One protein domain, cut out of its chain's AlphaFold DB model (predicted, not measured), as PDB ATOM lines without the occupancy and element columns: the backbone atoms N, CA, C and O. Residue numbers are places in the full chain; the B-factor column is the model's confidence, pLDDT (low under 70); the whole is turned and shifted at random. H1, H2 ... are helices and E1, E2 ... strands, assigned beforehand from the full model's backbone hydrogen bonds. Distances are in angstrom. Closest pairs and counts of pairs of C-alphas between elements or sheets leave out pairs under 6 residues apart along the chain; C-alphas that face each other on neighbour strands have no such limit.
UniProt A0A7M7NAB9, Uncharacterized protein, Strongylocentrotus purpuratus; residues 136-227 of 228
ATOM      1  N   LEU A 136     228.357 180.757 154.275       77.06
ATOM      2  CA  LEU A 136     227.699 179.555 154.793       77.06
ATOM      3  C   LEU A 136     226.603 179.048 153.850       77.06
ATOM      4  O   LEU A 136     226.454 177.840 153.698       77.06
ATOM      5  N   GLU A 137     225.816 179.948 153.266       75.44
ATOM      6  CA  GLU A 137     224.568 179.733 152.521       75.44
ATOM      7  C   GLU A 137     224.625 180.409 151.136       75.44
ATOM      8  O   GLU A 137     223.859 181.341 150.866       75.44
ATOM      9  N   PRO A 138     225.496 179.955 150.211       66.75
ATOM     10  CA  PRO A 138     225.649 180.599 148.903       66.75
ATOM     11  C   PRO A 138     224.358 180.577 148.072       66.75
ATOM     12  O   PRO A 138     224.117 181.502 147.300       66.75
ATOM     13  N   GLY A 139     223.507 179.561 148.267       65.38
ATOM     14  CA  GLY A 139     222.217 179.439 147.587       65.38
ATOM     15  C   GLY A 139     221.183 180.484 148.017       65.38
ATOM     16  O   GLY A 139     220.324 180.813 147.207       65.38
ATOM     17  N   ARG A 140     221.282 181.032 149.247       69.12
ATOM     18  CA  ARG A 140     220.367 181.990 149.932       69.12
ATOM     19  C   ARG A 140     218.889 181.576 150.043       69.12
ATOM     20  O   ARG A 140     218.208 181.952 150.997       69.12
ATOM     21  N   THR A 141     218.409 180.793 149.091       76.50
ATOM     22  CA  THR A 141     217.073 180.254 148.908       76.50
ATOM     23  C   THR A 141     217.220 178.789 148.533       76.50
ATOM     24  O   THR A 141     218.128 178.406 147.795       76.50
ATOM     25  N   VAL A 142     216.312 177.965 149.040       78.69
ATOM     26  CA  VAL A 142     216.221 176.563 148.654       78.69
ATOM     27  C   VAL A 142     215.161 176.409 147.580       78.69
ATOM     28  O   VAL A 142     214.015 176.832 147.757       78.69
ATOM     29  N   PHE A 143     215.548 175.775 146.479       85.25
ATOM     30  CA  PHE A 143     214.656 175.436 145.383       85.25
ATOM     31  C   PHE A 143     214.355 173.944 145.390       85.25
ATOM     32  O   PHE A 143     215.231 173.121 145.672       85.25
ATOM     33  N   LYS A 144     213.114 173.602 145.051       89.00
ATOM     34  CA  LYS A 144     212.689 172.239 144.765       89.00
ATOM     35  C   LYS A 144     212.400 172.088 143.285       89.00
ATOM     36  O   LYS A 144     211.575 172.827 142.759       89.00
ATOM     37  N   GLY A 145     213.078 171.156 142.628       91.44
ATOM     38  CA  GLY A 145     212.787 170.750 141.258       91.44
ATOM     39  C   GLY A 145     211.733 169.655 141.262       91.44
ATOM     40  O   GLY A 145     211.845 168.714 142.043       91.44
ATOM     41  N   ARG A 146     210.730 169.782 140.397       94.56
ATOM     42  CA  ARG A 146     209.679 168.787 140.203       94.56
ATOM     43  C   ARG A 146     209.959 167.970 138.953       94.56
ATOM     44  O   ARG A 146     209.973 168.517 137.845       94.56
ATOM     45  N   TYR A 147     210.112 166.668 139.145       95.81
ATOM     46  CA  TYR A 147     210.036 165.674 138.083       95.81
ATOM     47  C   TYR A 147     208.596 165.193 137.960       95.81
ATOM     48  O   TYR A 147     207.955 164.923 138.976       95.81
ATOM     49  N   LEU A 148     208.076 165.109 136.739       95.62
ATOM     50  CA  LEU A 148     206.709 164.675 136.463       95.62
ATOM     51  C   LEU A 148     206.665 163.908 135.142       95.62
ATOM     52  O   LEU A 148     207.032 164.445 134.094       95.62
ATOM     53  N   ARG A 149     206.145 162.680 135.208       95.25
ATOM     54  CA  ARG A 149     205.907 161.810 134.054       95.25
ATOM     55  C   ARG A 149     204.544 161.137 134.175       95.25
ATOM     56  O   ARG A 149     204.173 160.677 135.252       95.25
ATOM     57  N   THR A 150     203.826 161.034 133.067       94.25
ATOM     58  CA  THR A 150     202.646 160.170 132.950       94.25
ATOM     59  C   THR A 150     203.114 158.801 132.467       94.25
ATOM     60  O   THR A 150     203.806 158.711 131.455       94.25
ATOM     61  N   LEU A 151     202.808 157.751 133.224       90.81
ATOM     62  CA  LEU A 151     203.151 156.373 132.872       90.81
ATOM     63  C   LEU A 151     202.223 155.845 131.774       90.81
ATOM     64  O   LEU A 151     201.118 156.354 131.597       90.81
ATOM     65  N   ASP A 152     202.627 154.764 131.107       89.88
ATOM     66  CA  ASP A 152     201.824 154.117 130.056       89.88
ATOM     67  C   ASP A 152     200.462 153.615 130.572       89.88
ATOM     68  O   ASP A 152     199.500 153.507 129.818       89.88
ATOM     69  N   SER A 153     200.349 153.371 131.882       89.00
ATOM     70  CA  SER A 153     199.091 153.051 132.568       89.00
ATOM     71  C   SER A 153     198.146 154.250 132.748       89.00
ATOM     72  O   SER A 153     197.087 154.104 133.355       89.00
ATOM     73  N   GLY A 154     198.534 155.445 132.292       90.19
ATOM     74  CA  GLY A 154     197.817 156.705 132.501       90.19
ATOM     75  C   GLY A 154     198.016 157.327 133.889       90.19
ATOM     76  O   GLY A 154     197.466 158.388 134.168       90.19
ATOM     77  N   VAL A 155     198.804 156.699 134.768       93.12
ATOM     78  CA  VAL A 155     199.053 157.189 136.133       93.12
ATOM     79  C   VAL A 155     200.156 158.249 136.125       93.12
ATOM     80  O   VAL A 155     201.247 158.014 135.606       93.12
ATOM     81  N   GLU A 156     199.909 159.402 136.744       93.75
ATOM     82  CA  GLU A 156     200.936 160.428 136.939       93.75
ATOM     83  C   GLU A 156     201.859 160.081 138.113       93.75
ATOM     84  O   GLU A 156     201.414 159.790 139.225       93.75
ATOM     85  N   THR A 157     203.168 160.157 137.880       94.62
ATOM     86  CA  THR A 157     204.189 160.041 138.922       94.62
ATOM     87  C   THR A 157     204.984 161.335 139.003       94.62
ATOM     88  O   THR A 157     205.404 161.892 137.988       94.62
ATOM     89  N   SER A 158     205.178 161.836 140.222       94.81
ATOM     90  CA  SER A 158     205.960 163.045 140.469       94.81
ATOM     91  C   SER A 158     206.861 162.928 141.689       94.81
ATOM     92  O   SER A 158     206.581 162.165 142.618       94.81
ATOM     93  N   GLU A 159     207.957 163.675 141.679       94.88
ATOM     94  CA  GLU A 159     208.902 163.767 142.787       94.88
ATOM     95  C   GLU A 159     209.482 165.180 142.868       94.88
ATOM     96  O   GLU A 159     209.964 165.717 141.870       94.88
ATOM     97  N   ASP A 160     209.441 165.766 144.066       92.00
ATOM     98  CA  ASP A 160     210.039 167.067 144.359       92.00
ATOM     99  C   ASP A 160     211.371 166.861 145.093       92.00
ATOM    100  O   ASP A 160     211.405 166.355 146.218       92.00
ATOM    101  N   VAL A 161     212.470 167.296 144.483       90.00
ATOM    102  CA  VAL A 161     213.840 167.131 145.000       90.00
ATOM    103  C   VAL A 161     214.526 168.475 145.216       90.00
ATOM    104  O   VAL A 161     214.109 169.483 144.658       90.00
ATOM    105  N   MET A 162     215.630 168.517 145.963       86.81
ATOM    106  CA  MET A 162     216.404 169.754 146.130       86.81
ATOM    107  C   MET A 162     217.222 170.112 144.880       86.81
ATOM    108  O   MET A 162     217.905 169.262 144.304       86.81
ATOM    109  N   CYS A 163     217.215 171.397 144.529       84.19
ATOM    110  CA  CYS A 163     218.112 172.011 143.553       84.19
ATOM    111  C   CYS A 163     219.062 172.996 144.238       84.19
ATOM    112  O   CYS A 163     218.727 173.589 145.263       84.19
ATOM    113  N   LEU A 164     220.254 173.155 143.663       78.12
ATOM    114  CA  LEU A 164     221.349 173.963 144.202       78.12
ATOM    115  C   LEU A 164     221.724 173.641 145.671       78.12
ATOM    116  O   LEU A 164     221.966 174.570 146.448       78.12
ATOM    117  N   PRO A 165     221.777 172.363 146.108       66.31
ATOM    118  CA  PRO A 165     222.135 172.060 147.490       66.31
ATOM    119  C   PRO A 165     223.577 172.508 147.783       66.31
ATOM    120  O   PRO A 165     224.485 172.267 146.989       66.31
ATOM    121  N   LYS A 166     223.798 173.130 148.953       61.06
ATOM    122  CA  LYS A 166     225.092 173.697 149.390       61.06
ATOM    123  C   LYS A 166     226.316 172.808 149.190       61.06
ATOM    124  O   LYS A 166     227.427 173.307 149.046       61.06
ATOM    125  N   VAL A 167     226.142 171.503 149.342       53.47
ATOM    126  CA  VAL A 167     227.232 170.539 149.373       53.47
ATOM    127  C   VAL A 167     226.736 169.303 148.655       53.47
ATOM    128  O   VAL A 167     226.061 168.451 149.224       53.47
ATOM    129  N   ILE A 168     227.076 169.224 147.375       54.44
ATOM    130  CA  ILE A 168     226.938 168.019 146.568       54.44
ATOM    131  C   ILE A 168     228.049 167.069 147.020       54.44
ATOM    132  O   ILE A 168     229.123 166.997 146.428       54.44
ATOM    133  N   ARG A 169     227.839 166.380 148.137       57.16
ATOM    134  CA  ARG A 169     228.601 165.174 148.448       57.16
ATOM    135  C   ARG A 169     227.585 164.044 148.525       57.16
ATOM    136  O   ARG A 169     226.631 164.138 149.286       57.16
ATOM    137  N   ASN A 170     227.803 163.011 147.716       67.62
ATOM    138  CA  ASN A 170     227.105 161.721 147.760       67.62
ATOM    139  C   ASN A 170     225.687 161.652 147.154       67.62
ATOM    140  O   ASN A 170     224.941 160.743 147.497       67.62
ATOM    141  N   HIS A 171     225.320 162.541 146.225       75.81
ATOM    142  CA  HIS A 171     224.081 162.407 145.445       75.81
ATOM    143  C   HIS A 171     224.368 162.393 143.941       75.81
ATOM    144  O   HIS A 171     225.213 163.153 143.467       75.81
ATOM    145  N   SER A 172     223.645 161.555 143.196       87.62
ATOM    146  CA  SER A 172     223.532 161.675 141.741       87.62
ATOM    147  C   SER A 172     222.765 162.952 141.398       87.62
ATOM    148  O   SER A 172     221.828 163.334 142.103       87.62
ATOM    149  N   LEU A 173     223.181 163.640 140.336       90.25
ATOM    150  CA  LEU A 173     222.623 164.934 139.957       90.25
ATOM    151  C   LEU A 173     222.184 164.963 138.499       90.25
ATOM    152  O   LEU A 173     222.854 164.412 137.627       90.25
ATOM    153  N   CYS A 174     221.127 165.722 138.248       91.56
ATOM    154  CA  CYS A 174     220.755 166.202 136.929       91.56
ATOM    155  C   CYS A 174     221.318 167.614 136.720       91.56
ATOM    156  O   CYS A 174     221.162 168.485 137.582       91.56
ATOM    157  N   ASN A 175     221.969 167.834 135.577       91.38
ATOM    158  CA  ASN A 175     222.518 169.127 135.180       91.38
ATOM    159  C   ASN A 175     221.563 169.823 134.200       91.38
ATOM    160  O   ASN A 175     221.337 169.318 133.105       91.38
ATOM    161  N   PHE A 176     221.048 170.984 134.593       89.38
ATOM    162  CA  PHE A 176     220.157 171.835 133.799       89.38
ATOM    163  C   PHE A 176     220.756 173.231 133.577       89.38
ATOM    164  O   PHE A 176     220.035 174.211 133.412       89.38
ATOM    165  N   THR A 177     222.083 173.337 133.640       87.62
ATOM    166  CA  THR A 177     222.809 174.585 133.394       87.62
ATOM    167  C   THR A 177     222.499 175.112 131.991       87.62
ATOM    168  O   THR A 177     222.753 174.421 131.007       87.62
ATOM    169  N   ASP A 178     221.996 176.345 131.896       85.38
ATOM    170  CA  ASP A 178     221.872 177.055 130.619       85.38
ATOM    171  C   ASP A 178     223.243 177.636 130.241       85.38
ATOM    172  O   ASP A 178     223.721 178.600 130.851       85.38
ATOM    173  N   GLU A 179     223.887 177.044 129.233       86.31
ATOM    174  CA  GLU A 179     225.217 177.449 128.766       86.31
ATOM    175  C   GLU A 179     225.268 178.900 128.274       86.31
ATOM    176  O   GLU A 179     226.295 179.561 128.426       86.31
ATOM    177  N   ARG A 180     224.163 179.434 127.736       88.94
ATOM    178  CA  ARG A 180     224.100 180.821 127.255       88.94
ATOM    179  C   ARG A 180     224.163 181.816 128.407       88.94
ATOM    180  O   ARG A 180     224.715 182.903 128.254       88.94
ATOM    181  N   LEU A 181     223.558 181.464 129.538       83.94
ATOM    182  CA  LEU A 181     223.496 182.325 130.715       83.94
ATOM    183  C   LEU A 181     224.688 182.101 131.655       83.94
ATOM    184  O   LEU A 181     224.986 182.966 132.475       83.94
ATOM    185  N   GLY A 182     225.360 180.951 131.553       78.31
ATOM    186  CA  GLY A 182     226.507 180.600 132.393       78.31
ATOM    187  C   GLY A 182     226.153 180.380 133.868       78.31
ATOM    188  O   GLY A 182     227.055 180.307 134.702       78.31
ATOM    189  N   TYR A 183     224.862 180.278 134.205       79.81
ATOM    190  CA  TYR A 183     224.400 180.033 135.570       79.81
ATOM    191  C   TYR A 183     224.240 178.530 135.814       79.81
ATOM    192  O   TYR A 183     223.335 177.921 135.238       79.81
ATOM    193  N   PRO A 184     225.081 177.919 136.670       83.00
ATOM    194  CA  PRO A 184     224.972 176.502 136.975       83.00
ATOM    195  C   PRO A 184     223.635 176.182 137.643       83.00
ATOM    196  O   PRO A 184     223.282 176.806 138.645       83.00
ATOM    197  N   TRP A 185     222.927 175.172 137.136       86.25
ATOM    198  CA  TRP A 185     221.699 174.673 137.754       86.25
ATOM    199  C   TRP A 185     221.732 173.157 137.878       86.25
ATOM    200  O   TRP A 185     221.759 172.433 136.886       86.25
ATOM    201  N   PHE A 186     221.726 172.671 139.117       88.06
ATOM    202  CA  PHE A 186     221.819 171.250 139.426       88.06
ATOM    203  C   PHE A 186     220.719 170.852 140.396       88.06
ATOM    204  O   PHE A 186     220.509 171.535 141.401       88.06
ATOM    205  N   CYS A 187     220.065 169.727 140.133       89.38
ATOM    206  CA  CYS A 187     219.094 169.119 141.038       89.38
ATOM    207  C   CYS A 187     219.508 167.686 141.358       89.38
ATOM    208  O   CYS A 187     220.174 167.040 140.550       89.38
ATOM    209  N   VAL A 188     219.131 167.192 142.536       90.94
ATOM    210  CA  VAL A 188     219.310 165.774 142.883       90.94
ATOM    211  C   VAL A 188     218.525 164.921 141.887       90.94
ATOM    212  O   VAL A 188     217.397 165.260 141.552       90.94
ATOM    213  N   ALA A 189     219.115 163.846 141.373       91.88
ATOM    214  CA  ALA A 189     218.386 162.946 140.488       91.88
ATOM    215  C   ALA A 189     217.196 162.311 141.240       91.88
ATOM    216  O   ALA A 189     217.318 162.057 142.443       91.88
ATOM    217  N   PRO A 190     216.055 162.074 140.570       93.81
ATOM    218  CA  PRO A 190     214.895 161.472 141.216       93.81
ATOM    219  C   PRO A 190     215.244 160.087 141.778       93.81
ATOM    220  O   PRO A 190     216.006 159.335 141.169       93.81
ATOM    221  N   SER A 191     214.701 159.764 142.950       92.56
ATOM    222  CA  SER A 191     214.886 158.457 143.593       92.56
ATOM    223  C   SER A 191     213.922 157.401 143.059       92.56
ATOM    224  O   SER A 191     214.207 156.207 143.145       92.56
ATOM    225  N   LYS A 192     212.784 157.821 142.489       93.19
ATOM    226  CA  LYS A 192     211.837 156.908 141.846       93.19
ATOM    227  C   LYS A 192     212.415 156.396 140.530       93.19
ATOM    228  O   LYS A 192     212.625 157.181 139.614       93.19
ATOM    229  N   GLU A 193     212.531 155.076 140.383       90.81
ATOM    230  CA  GLU A 193     212.979 154.430 139.132       90.81
ATOM    231  C   GLU A 193     212.095 154.775 137.924       90.81
ATOM    232  O   GLU A 193     212.528 154.746 136.777       90.81
ATOM    233  N   THR A 194     210.839 155.154 138.175       93.88
ATOM    234  CA  THR A 194     209.916 155.620 137.142       93.88
ATOM    235  C   THR A 194     210.202 157.043 136.655       93.88
ATOM    236  O   THR A 194     209.445 157.532 135.822       93.88
ATOM    237  N   LEU A 195     211.193 157.748 137.190       95.56
ATOM    238  CA  LEU A 195     211.520 159.126 136.835       95.56
ATOM    239  C   LEU A 195     212.993 159.236 136.442       95.56
ATOM    240  O   LEU A 195     213.854 158.509 136.930       95.56
ATOM    241  N   SER A 196     213.281 160.180 135.558       95.25
ATOM    242  CA  SER A 196     214.617 160.474 135.054       95.25
ATOM    243  C   SER A 196     214.868 161.981 135.018       95.25
ATOM    244  O   SER A 196     213.959 162.792 135.193       95.25
ATOM    245  N   CYS A 197     216.105 162.383 134.722       94.56
ATOM    246  CA  CYS A 197     216.438 163.797 134.550       94.56
ATOM    247  C   CYS A 197     215.632 164.491 133.437       94.56
ATOM    248  O   CYS A 197     215.426 165.699 133.515       94.56
ATOM    249  N   ALA A 198     215.169 163.747 132.425       94.75
ATOM    250  CA  ALA A 198     214.383 164.291 131.317       94.75
ATOM    251  C   ALA A 198     212.956 164.687 131.732       94.75
ATOM    252  O   ALA A 198     212.315 165.493 131.062       94.75
ATOM    253  N   ASP A 199     212.473 164.165 132.862       95.62
ATOM    254  CA  ASP A 199     211.120 164.416 133.365       95.62
ATOM    255  C   ASP A 199     211.017 165.716 134.172       95.62
ATOM    256  O   ASP A 199     209.986 165.999 134.781       95.62
ATOM    257  N   TRP A 200     212.085 166.515 134.212       94.44
ATOM    258  CA  TRP A 200     212.087 167.800 134.899       94.44
ATOM    259  C   TRP A 200     211.104 168.766 134.235       94.44
ATOM    260  O   TRP A 200     211.153 168.986 133.024       94.44
ATOM    261  N   LYS A 201     210.200 169.352 135.026       94.44
ATOM    262  CA  LYS A 201     209.171 170.270 134.509       94.44
ATOM    263  C   LYS A 201     209.319 171.689 135.010       94.44
ATOM    264  O   LYS A 201     209.150 172.631 134.244       94.44
ATOM    265  N   LEU A 202     209.546 171.843 136.308       92.25
ATOM    266  CA  LEU A 202     209.557 173.148 136.951       92.25
ATOM    267  C   LEU A 202     210.382 173.112 138.225       92.25
ATOM    268  O   LEU A 202     210.724 172.049 138.745       92.25
ATOM    269  N   TYR A 203     210.647 174.294 138.758       90.12
ATOM    270  CA  TYR A 203     211.165 174.454 140.100       90.12
ATOM    271  C   TYR A 203     210.314 175.463 140.868       90.12
ATOM    272  O   TYR A 203     209.738 176.383 140.292       90.12
ATOM    273  N   VAL A 204     210.243 175.283 142.182       89.62
ATOM    274  CA  VAL A 204     209.580 176.204 143.109       89.62
ATOM    275  C   VAL A 204     210.526 176.553 144.245       89.62
ATOM    276  O   VAL A 204     211.384 175.754 144.624       89.62
ATOM    277  N   ASN A 205     210.390 177.748 144.807       86.81
ATOM    278  CA  ASN A 205     211.067 178.077 146.052       86.81
ATOM    279  C   ASN A 205     210.389 177.343 147.220       86.81
ATOM    280  O   ASN A 205     209.163 177.258 147.286       86.81
ATOM    281  N   ASP A 206     211.178 176.853 148.175       85.00
ATOM    282  CA  ASP A 206     210.665 176.354 149.452       85.00
ATOM    283  C   ASP A 206     210.962 177.395 150.543       85.00
ATOM    284  O   ASP A 206     212.082 177.439 151.068       85.00
ATOM    285  N   PRO A 207     210.002 178.278 150.879       83.50
ATOM    286  CA  PRO A 207     210.241 179.358 151.831       83.50
ATOM    287  C   PRO A 207     210.532 178.833 153.240       83.50
ATOM    288  O   PRO A 207     211.408 179.369 153.912       83.50
ATOM    289  N   LYS A 208     209.878 177.743 153.666       84.50
ATOM    290  CA  LYS A 208     210.086 177.143 154.995       84.50
ATOM    291  C   LYS A 208     211.495 176.578 155.125       84.50
ATOM    292  O   LYS A 208     212.149 176.721 156.157       84.50
ATOM    293  N   LEU A 209     211.971 175.922 154.070       78.62
ATOM    294  CA  LEU A 209     213.308 175.346 154.045       78.62
ATOM    295  C   LEU A 209     214.383 176.431 153.897       78.62
ATOM    296  O   LEU A 209     215.407 176.365 154.572       78.62
ATOM    297  N   SER A 210     214.112 177.466 153.097       79.00
ATOM    298  CA  SER A 210     214.965 178.657 152.981       79.00
ATOM    299  C   SER A 210     215.126 179.365 154.325       79.00
ATOM    300  O   SER A 210     216.238 179.694 154.716       79.00
ATOM    301  N   GLU A 211     214.040 179.535 155.080       80.06
ATOM    302  CA  GLU A 211     214.096 180.082 156.436       80.06
ATOM    303  C   GLU A 211     214.916 179.178 157.370       80.06
ATOM    304  O   GLU A 211     215.799 179.644 158.093       80.06
ATOM    305  N   LYS A 212     214.683 177.861 157.318       78.06
ATOM    306  CA  LYS A 212     215.408 176.887 158.142       78.06
ATOM    307  C   LYS A 212     216.923 176.931 157.923       78.06
ATOM    308  O   LYS A 212     217.646 176.773 158.902       78.06
ATOM    309  N   TYR A 213     217.395 177.093 156.691       72.69
ATOM    310  CA  TYR A 213     218.826 177.096 156.380       72.69
ATOM    311  C   TYR A 213     219.437 178.499 156.500       72.69
ATOM    312  O   TYR A 213     220.395 178.694 157.245       72.69
ATOM    313  N   THR A 214     218.827 179.510 155.884       70.62
ATOM    314  CA  THR A 214     219.384 180.868 155.835       70.62
ATOM    315  C   THR A 214     219.156 181.655 157.127       70.62
ATOM    316  O   THR A 214     220.084 182.274 157.642       70.62
ATOM    317  N   ILE A 215     217.937 181.638 157.681       70.12
ATOM    318  CA  ILE A 215     217.581 182.486 158.834       70.12
ATOM    319  C   ILE A 215     218.058 181.875 160.150       70.12
ATOM    320  O   ILE A 215     218.547 182.603 161.005       70.12
ATOM    321  N   ARG A 216     218.014 180.543 160.313       71.56
ATOM    322  CA  ARG A 216     218.549 179.901 161.535       71.56
ATOM    323  C   ARG A 216     220.074 179.969 161.651       71.56
ATOM    324  O   ARG A 216     220.598 179.691 162.723       71.56
ATOM    325  N   ALA A 217     220.778 180.331 160.578       74.56
ATOM    326  CA  ALA A 217     222.209 180.619 160.628       74.56
ATOM    327  C   ALA A 217     222.518 182.004 161.244       74.56
ATOM    328  O   ALA A 217     223.668 182.265 161.616       74.56
ATOM    329  N   VAL A 218     221.508 182.873 161.378       83.38
ATOM    330  CA  VAL A 218     221.598 184.182 162.038       83.38
ATOM    331  C   VAL A 218     221.082 184.059 163.473       83.38
ATOM    332  O   VAL A 218     219.968 183.589 163.707       83.38
ATOM    333  N   SER A 219     221.881 184.471 164.455       84.94
ATOM    334  CA  SER A 219     221.456 184.471 165.857       84.94
ATOM    335  C   SER A 219     220.447 185.596 166.138       84.94
ATOM    336  O   SER A 219     220.332 186.566 165.385       84.94
ATOM    337  N   LYS A 220     219.702 185.504 167.249       85.19
ATOM    338  CA  LYS A 220     218.761 186.570 167.648       85.19
ATOM    339  C   LYS A 220     219.483 187.896 167.907       85.19
ATOM    340  O   LYS A 220     218.957 188.956 167.580       85.19
ATOM    341  N   GLU A 221     220.685 187.828 168.467       84.00
ATOM    342  CA  GLU A 221     221.553 188.975 168.722       84.00
ATOM    343  C   GLU A 221     221.990 189.626 167.406       84.00
ATOM    344  O   GLU A 221     221.939 190.847 167.278       84.00
ATOM    345  N   GLU A 222     222.341 188.822 166.401       87.12
ATOM    346  CA  GLU A 222     222.718 189.322 165.079       87.12
ATOM    347  C   GLU A 222     221.547 189.978 164.343       87.12
ATOM    348  O   GLU A 222     221.728 191.009 163.700       87.12
ATOM    349  N   LEU A 223     220.329 189.440 164.478       86.62
ATOM    350  CA  LEU A 223     219.128 190.055 163.904       86.62
ATOM    351  C   LEU A 223     218.851 191.453 164.471       86.62
ATOM    352  O   LEU A 223     218.306 192.300 163.764       86.62
ATOM    353  N   ASN A 224     219.222 191.714 165.725       86.38
ATOM    354  CA  ASN A 224     219.035 193.032 166.327       86.38
ATOM    355  C   ASN A 224     219.964 194.094 165.727       86.38
ATOM    356  O   ASN A 224     219.580 195.256 165.699       86.38
ATOM    357  N   ILE A 225     221.120 193.709 165.175       87.88
ATOM    358  CA  ILE A 225     222.045 194.639 164.501       87.88
ATOM    359  C   ILE A 225     221.361 195.330 163.314       87.88
ATOM    360  O   ILE A 225     221.623 196.494 163.037       87.88
ATOM    361  N   PHE A 226     220.467 194.626 162.616       86.62
ATOM    362  CA  PHE A 226     219.761 195.153 161.445       86.62
ATOM    363  C   PHE A 226     218.615 196.116 161.791       86.62
ATOM    364  O   PHE A 226     217.952 196.611 160.885       86.62
ATOM    365  N   LYS A 227     218.347 196.350 163.082       81.88
ATOM    366  CA  LYS A 227     217.277 197.235 163.571       81.88
ATOM    367  C   LYS A 227     217.800 198.544 164.179       81.88
ATOM    368  O   LYS A 227     216.983 199.334 164.647       81.88
TER     369      LYS A 227
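What this domain is: This is residues 136 to 227 of the 228 residues of an uncharacterized protein of Strongylocentrotus purpuratus (UniProt A0A7M7NAB9). A narrow, strongly twisted sheet of three strands, a long hairpin E1 and E2 with E5 along the other side of E1, runs on at one end into a tail of two short helices, H1 and then H2. A small hairpin, E3 and E4, packs with E4 on the end of E2, and its loop, residues 178 to 183, sticks out. The printed part has 92 residues with five named strands and two named helices, which follow along the chain as E1 E2 E3 E4 E5 H1 H2; the sheets, E2 - E1 - E5 and E3 - E4, are antiparallel. The class is mixed, helices and strands, with under half of the residues in named elements. The whole is loose, with a radius of gyration of the C-alphas of 16.3 A, and elongated, spanning 57 by 30 by 24 A.

Where its parts are: E1, residues 143 to 150, begins at C-alpha 143 (214.656, 175.436, 145.383) and is 23.1 A long. E2, residues 156 to 163, is 21.7 A long. E3 is residues 173 to 175 and E4 residues 186 to 188. E5, residues 200 to 205, is 15.2 A long. H1 is residues 207 to 215; H2, residues 220 to 225, ends at C-alpha 225 (222.045, 194.639, 164.501).

How they stand to each other: E1 is the inner strand. In its hairpin with E2, N 147 and O 159 are 2.9 A apart; toward E5, N 146 and O 202 are 2.8 A apart. In the hairpin E3 and E4, N 174 and O 187 are 2.8 A apart. The closest C-alphas of E2 and E4, Cys 163 and Cys 187, are 4.0 A apart. H1 is only just not on the sheet, with 4 pairs of C-alphas within 10 A; H1 and H2 are apart. Every O i to N i+4 pair is within hydrogen-bond range in H1, 1 of 2 in H2.

The domain as a whole: The C-alphas farthest apart, of Ser 153 and Ile 225, are 57.2 A apart. The printed part has no cut. The link E4 to E5 is long. Residues 138 to 140 and 165 to 170 have pLDDT under 70.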